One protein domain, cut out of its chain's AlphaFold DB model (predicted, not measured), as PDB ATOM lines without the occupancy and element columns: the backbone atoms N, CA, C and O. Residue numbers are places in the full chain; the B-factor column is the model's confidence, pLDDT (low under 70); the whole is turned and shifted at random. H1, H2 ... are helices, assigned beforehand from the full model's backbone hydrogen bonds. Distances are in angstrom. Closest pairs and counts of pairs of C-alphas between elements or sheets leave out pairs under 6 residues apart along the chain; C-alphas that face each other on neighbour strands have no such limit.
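What this domain is: This is residues 5 to 51 of the 311 residues of an uncharacterized protein of Vulgatibacter incomptus (UniProt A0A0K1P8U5). Four short helices fold into a small two-tiered body, with the helical hairpin of H1 and H2 packed over H3 and H4. H1 lies over H4, while H2 meets both H3 and H4. The printed part has 47 residues with four named helices, H1, H2, H3 and H4 in chain order, and no named strand; its class is all helix. It is compact, with a radius of gyration of the C-alphas of 9.0 A and spans of 21 by 21 by 14 A.

How they stand to each other: Start at H1, residues 5 to 12, which touches H2, residues 16 to 23, at Ala 10 and Glu 16, C-alphas 4.7 A apart; this hairpin has a shallow tilt of 32 degrees, opposite ways. H2 touches H3, residues 29 to 37, at Glu 18 and Asp 31, closest C-alphas 5.1 A apart, at a steep tilt of 62 degrees. H4, residues 40 to 50, touches H1 at Leu 42 and Arg 9, closest C-alphas 5.4 A apart, at 37 degrees, only just steep. H4 also touches H2, closest C-alphas Ala 46 and Ala 19 at 7.4 A, the same way. H3 and H4 only just touch, only at the corner, with 3 pairs of C-alphas within 8 A, the closest being Leu 35 and Ile 43 at 5.9 A. H1 and H3 are apart. The packing is mostly crossed, with 1 of 4 tilts shallow. Every O i to N i+4 pair is within hydrogen-bond range in H2 and H3, against 3 of 4 in H1 and 6 of 7 in H4.

Where its parts are: Find C-alpha 5 at (16.013, 40.193, -42.359), where H1 begins its 11.0 A. H2 measures 10.6 A and H3 12.2 A. H4, the longest, runs 16.0 A to C-alpha 50 at (19.730, 43.270, -30.008).

The domain as a whole: The C-alphas farthest apart, Gly 14 and Ala 51, are 23.8 A apart. The printed part has no cut, and its three links are tight. Mean pLDDT of the printed part is 88.5; residue 51 is under 70.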
ATOM      1  N   ALA A   5      16.671  38.938 -42.006       82.69
ATOM      2  CA  ALA A   5      16.013  40.193 -42.359       82.69
ATOM      3  C   ALA A   5      16.934  41.424 -42.240       82.69
ATOM      4  O   ALA A   5      16.741  42.397 -42.962       82.69
ATOM      5  N   VAL A   6      17.934  41.391 -41.351       85.38
ATOM      6  CA  VAL A   6      18.952  42.448 -41.263       85.38
ATOM      7  C   VAL A   6      19.941  42.307 -42.412       85.38
ATOM      8  O   VAL A   6      20.208  43.288 -43.095       85.38
ATOM      9  N   ARG A   7      20.425  41.087 -42.680       87.19
ATOM     10  CA  ARG A   7      21.365  40.813 -43.779       87.19
ATOM     11  C   ARG A   7      20.814  41.248 -45.135       87.19
ATOM     12  O   ARG A   7      21.508  41.939 -45.864       87.19
ATOM     13  N   LEU A   8      19.564  40.896 -45.444       87.44
ATOM     14  CA  LEU A   8      18.920  41.255 -46.711       87.44
ATOM     15  C   LEU A   8      18.821  42.777 -46.895       87.44
ATOM     16  O   LEU A   8      19.149  43.301 -47.956       87.44
ATOM     17  N   ARG A   9      18.406  43.495 -45.845       88.81
ATOM     18  CA  ARG A   9      18.296  44.962 -45.877       88.81
ATOM     19  C   ARG A   9      19.661  45.642 -45.931       88.81
ATOM     20  O   ARG A   9      19.796  46.672 -46.579       88.81
ATOM     21  N   ALA A  10      20.662  45.066 -45.269       89.44
ATOM     22  CA  ALA A  10      22.027  45.566 -45.291       89.44
ATOM     23  C   ALA A  10      22.662  45.372 -46.675       89.44
ATOM     24  O   ALA A  10      23.280  46.302 -47.176       89.44
ATOM     25  N   HIS A  11      22.428  44.226 -47.322       90.31
ATOM     26  CA  HIS A  11      22.852  43.956 -48.700       90.31
ATOM     27  C   HIS A  11      22.280  44.979 -49.677       90.31
ATOM     28  O   HIS A  11      23.033  45.640 -50.388       90.31
ATOM     29  N   ALA A  12      20.962  45.191 -49.638       88.81
ATOM     30  CA  ALA A  12      20.297  46.171 -50.494       88.81
ATOM     31  C   ALA A  12      20.816  47.609 -50.286       88.81
ATOM     32  O   ALA A  12      20.795  48.411 -51.214       88.81
ATOM     33  N   ALA A  13      21.292  47.931 -49.082       87.62
ATOM     34  CA  ALA A  13      21.847  49.238 -48.744       87.62
ATOM     35  C   ALA A  13      23.373  49.347 -48.939       87.62
ATOM     36  O   ALA A  13      23.920  50.425 -48.722       87.62
ATOM     37  N   GLY A  14      24.071  48.260 -49.293       92.81
ATOM     38  CA  GLY A  14      25.536  48.226 -49.347       92.81
ATOM     39  C   GLY A  14      26.227  48.352 -47.980       92.81
ATOM     40  O   GLY A  14      27.358  48.818 -47.922       92.81
ATOM     41  N   LEU A  15      25.554  47.959 -46.889       94.31
ATOM     42  CA  LEU A  15      25.990  48.126 -45.489       94.31
ATOM     43  C   LEU A  15      26.176  46.789 -44.738       94.31
ATOM     44  O   LEU A  15      26.006  46.704 -43.518       94.31
ATOM     45  N   GLU A  16      26.436  45.693 -45.456       92.88
ATOM     46  CA  GLU A  16      26.550  44.353 -44.851       92.88
ATOM     47  C   GLU A  16      27.700  44.235 -43.860       92.88
ATOM     48  O   GLU A  16      27.565  43.559 -42.833       92.88
ATOM     49  N   ALA A  17      28.829  44.868 -44.174       91.88
ATOM     50  CA  ALA A  17      30.023  44.795 -43.353       91.88
ATOM     51  C   ALA A  17      29.792  45.521 -42.018       91.88
ATOM     52  O   ALA A  17      30.061  44.957 -40.957       91.88
ATOM     53  N   GLU A  18      29.198  46.711 -42.071       94.25
ATOM     54  CA  GLU A  18      28.830  47.558 -40.933       94.25
ATOM     55  C   GLU A  18      27.802  46.842 -40.050       94.25
ATOM     56  O   GLU A  18      28.006  46.687 -38.844       94.25
ATOM     57  N   ALA A  19      26.727  46.314 -40.649       91.50
ATOM     58  CA  ALA A  19      25.700  45.567 -39.924       91.50
ATOM     59  C   ALA A  19      26.277  44.322 -39.228       91.50
ATOM     60  O   ALA A  19      25.902  44.006 -38.095       91.50
ATOM     61  N   SER A  20      27.205  43.625 -39.889       91.75
ATOM     62  CA  SER A  20      27.864  42.442 -39.332       91.75
ATOM     63  C   SER A  20      28.803  42.788 -38.179       91.75
ATOM     64  O   SER A  20      28.796  42.072 -37.178       91.75
ATOM     65  N   ARG A  21      29.567  43.885 -38.276       92.44
ATOM     66  CA  ARG A  21      30.442  44.363 -37.193       92.44
ATOM     67  C   ARG A  21      29.634  44.781 -35.964       92.44
ATOM     68  O   ARG A  21      29.858  44.243 -34.876       92.44
ATOM     69  N   VAL A  22      28.618  45.625 -36.151       91.12
ATOM     70  CA  VAL A  22      27.766  46.147 -35.066       91.12
ATOM     71  C   VAL A  22      27.057  45.025 -34.307       91.12
ATOM     72  O   VAL A  22      27.083  44.988 -33.072       91.12
ATOM     73  N   LEU A  23      26.462  44.070 -35.028       89.19
ATOM     74  CA  LEU A  23      25.761  42.932 -34.421       89.19
ATOM     75  C   LEU A  23      26.700  41.807 -33.966       89.19
ATOM     76  O   LEU A  23      26.296  40.953 -33.179       89.19
ATOM     77  N   GLY A  24      27.948  41.809 -34.437       86.12
ATOM     78  CA  GLY A  24      29.030  40.951 -33.956       86.12
ATOM     79  C   GLY A  24      29.707  41.461 -32.679       86.12
ATOM     80  O   GLY A  24      30.554  40.761 -32.136       86.12
ATOM     81  N   GLY A  25      29.338  42.653 -32.193       80.88
ATOM     82  CA  GLY A  25      29.884  43.268 -30.976       80.88
ATOM     83  C   GLY A  25      31.025  44.264 -31.215       80.88
ATOM     84  O   GLY A  25      31.396  44.979 -30.288       80.88
ATOM     85  N   GLY A  26      31.542  44.376 -32.442       78.44
ATOM     86  CA  GLY A  26      32.524  45.392 -32.834       78.44
ATOM     87  C   GLY A  26      31.828  46.685 -33.246       78.44
ATOM     88  O   GLY A  26      31.606  46.911 -34.430       78.44
ATOM     89  N   ARG A  27      31.427  47.507 -32.273       83.44
ATOM     90  CA  ARG A  27      30.638  48.728 -32.503       83.44
ATOM     91  C   ARG A  27      31.555  49.952 -32.516       83.44
ATOM     92  O   ARG A  27      31.917  50.441 -31.449       83.44
ATOM     93  N   SER A  28      31.933  50.437 -33.698       92.62
ATOM     94  CA  SER A  28      32.560  51.758 -33.836       92.62
ATOM     95  C   SER A  28      31.504  52.851 -34.020       92.62
ATOM     96  O   SER A  28      30.351  52.572 -34.375       92.62
ATOM     97  N   ALA A  29      31.889  54.104 -33.771       93.00
ATOM     98  CA  ALA A  29      30.998  55.238 -33.986       93.00
ATOM     99  C   ALA A  29      30.671  55.402 -35.479       93.00
ATOM    100  O   ALA A  29      29.535  55.702 -35.837       93.00
ATOM    101  N   GLU A  30      31.637  55.114 -36.349       95.44
ATOM    102  CA  GLU A  30      31.501  55.154 -37.800       95.44
ATOM    103  C   GLU A  30      30.522  54.093 -38.307       95.44
ATOM    104  O   GLU A  30      29.662  54.406 -39.128       95.44
ATOM    105  N   ASP A  31      30.593  52.863 -37.789       94.31
ATOM    106  CA  ASP A  31      29.693  51.782 -38.203       94.31
ATOM    107  C   ASP A  31      28.244  52.066 -37.773       94.31
ATOM    108  O   ASP A  31      27.300  51.867 -38.542       94.31
ATOM    109  N   LEU A  32      28.052  52.576 -36.551       94.00
ATOM    110  CA  LEU A  32      26.734  52.987 -36.067       94.00
ATOM    111  C   LEU A  32      26.188  54.194 -36.841       94.00
ATOM    112  O   LEU A  32      25.003  54.208 -37.180       94.00
ATOM    113  N   LEU A  33      27.035  55.176 -37.162       95.06
ATOM    114  CA  LEU A  33      26.651  56.331 -37.975       95.06
ATOM    115  C   LEU A  33      26.296  55.915 -39.410       95.06
ATOM    116  O   LEU A  33      25.322  56.422 -39.966       95.06
ATOM    117  N   ALA A  34      27.021  54.962 -39.996       93.12
ATOM    118  CA  ALA A  34      26.715  54.423 -41.320       93.12
ATOM    119  C   ALA A  34      25.334  53.746 -41.344       93.12
ATOM    120  O   ALA A  34      24.508  54.041 -42.213       93.12
ATOM    121  N   LEU A  35      25.023  52.922 -40.335       91.31
ATOM    122  CA  LEU A  35      23.679  52.351 -40.171       91.31
ATOM    123  C   LEU A  35      22.613  53.433 -39.944       91.31
ATOM    124  O   LEU A  35      21.503  53.325 -40.473       91.31
ATOM    125  N   ALA A  36      22.946  54.495 -39.208       90.06
ATOM    126  CA  ALA A  36      22.079  55.653 -39.010       90.06
ATOM    127  C   ALA A  36      21.856  56.480 -40.278       90.06
ATOM    128  O   ALA A  36      20.820  57.133 -40.374       90.06
ATOM    129  N   GLY A  37      22.766  56.440 -41.249       87.62
ATOM    130  CA  GLY A  37      22.584  57.026 -42.578       87.62
ATOM    131  C   GLY A  37      21.777  56.141 -43.534       87.62
ATOM    132  O   GLY A  37      21.174  56.648 -44.477       87.62
ATOM    133  N   GLY A  38      21.718  54.831 -43.274       88.19
ATOM    134  CA  GLY A  38      21.020  53.857 -44.111       88.19
ATOM    135  C   GLY A  38      19.483  53.917 -44.043       88.19
ATOM    136  O   GLY A  38      18.895  54.750 -43.334       88.19
ATOM    137  N   PRO A  39      18.791  53.014 -44.759       89.31
ATOM    138  CA  PRO A  39      17.332  52.931 -44.742       89.31
ATOM    139  C   PRO A  39      16.771  52.680 -43.336       89.31
ATOM    140  O   PRO A  39      17.283  51.862 -42.574       89.31
ATOM    141  N   LEU A  40      15.659  53.337 -43.001       86.69
ATOM    142  CA  LEU A  40      14.986  53.175 -41.706       86.69
ATOM    143  C   LEU A  40      14.638  51.713 -41.351       86.69
ATOM    144  O   LEU A  40      14.879  51.313 -40.210       86.69
ATOM    145  N   PRO A  41      14.150  50.875 -42.289       85.50
ATOM    146  CA  PRO A  41      13.878  49.470 -41.990       85.50
ATOM    147  C   PRO A  41      15.123  48.657 -41.616       85.50
ATOM    148  O   PRO A  41      15.000  47.648 -40.921       85.50
ATOM    149  N   LEU A  42      16.315  49.057 -42.081       90.00
ATOM    150  CA  LEU A  42      17.566  48.380 -41.742       90.00
ATOM    151  C   LEU A  42      17.916  48.615 -40.273       90.00
ATOM    152  O   LEU A  42      18.079  47.649 -39.526       90.00
ATOM    153  N   ILE A  43      17.991  49.878 -39.850       90.25
ATOM    154  CA  ILE A  43      18.406  50.199 -38.481       90.25
ATOM    155  C   ILE A  43      17.380  49.718 -37.443       90.25
ATOM    156  O   ILE A  43      17.772  49.191 -36.405       90.25
ATOM    157  N   ALA A  44      16.082  49.782 -37.756       86.62
ATOM    158  CA  ALA A  44      15.031  49.219 -36.905       86.62
ATOM    159  C   ALA A  44      15.192  47.701 -36.716       86.62
ATOM    160  O   ALA A  44      15.134  47.183 -35.599       86.62
ATOM    161  N   ALA A  45      15.461  46.975 -37.807       86.06
ATOM    162  CA  ALA A  45      15.684  45.534 -37.752       86.06
ATOM    163  C   ALA A  45      16.961  45.173 -36.982       86.06
ATOM    164  O   ALA A  45      16.972  44.180 -36.255       86.06
ATOM    165  N   ALA A  46      18.022  45.971 -37.128       89.31
ATOM    166  CA  ALA A  46      19.259  45.794 -36.380       89.31
ATOM    167  C   ALA A  46      19.040  46.031 -34.877       89.31
ATOM    168  O   ALA A  46      19.443  45.195 -34.073       89.31
ATOM    169  N   ALA A  47      18.349  47.105 -34.486       88.56
ATOM    170  CA  ALA A  47      18.027  47.378 -33.082       88.56
ATOM    171  C   ALA A  47      17.157  46.268 -32.466       88.56
ATOM    172  O   ALA A  47      17.473  45.755 -31.391       88.56
ATOM    173  N   SER A  48      16.129  45.820 -33.191       82.00
ATOM    174  CA  SER A  48      15.259  44.709 -32.778       82.00
ATOM    175  C   SER A  48      16.008  43.380 -32.608       82.00
ATOM    176  O   SER A  48      15.598  42.534 -31.817       82.00
ATOM    177  N   ALA A  49      17.112  43.177 -33.337       84.50
ATOM    178  CA  ALA A  49      17.951  41.989 -33.194       84.50
ATOM    179  C   ALA A  49      18.734  41.964 -31.871       84.50
ATOM    180  O   ALA A  49      19.133  40.886 -31.429       84.50
ATOM    181  N   VAL A  50      18.968  43.132 -31.258       80.75
ATOM    182  CA  VAL A  50      19.730  43.270 -30.008       80.75
ATOM    183  C   VAL A  50      18.824  43.203 -28.775       80.75
ATOM    184  O   VAL A  50      19.274  42.727 -27.737       80.75
ATOM    185  N   ALA A  51      17.555  43.613 -28.874       66.44
ATOM    186  CA  ALA A  51      16.605  43.523 -27.764       66.44
ATOM    187  C   ALA A  51      15.159  43.290 -28.243       66.44
ATOM    188  O   ALA A  51      14.541  44.203 -28.791       66.44
TER     189      ALA A  51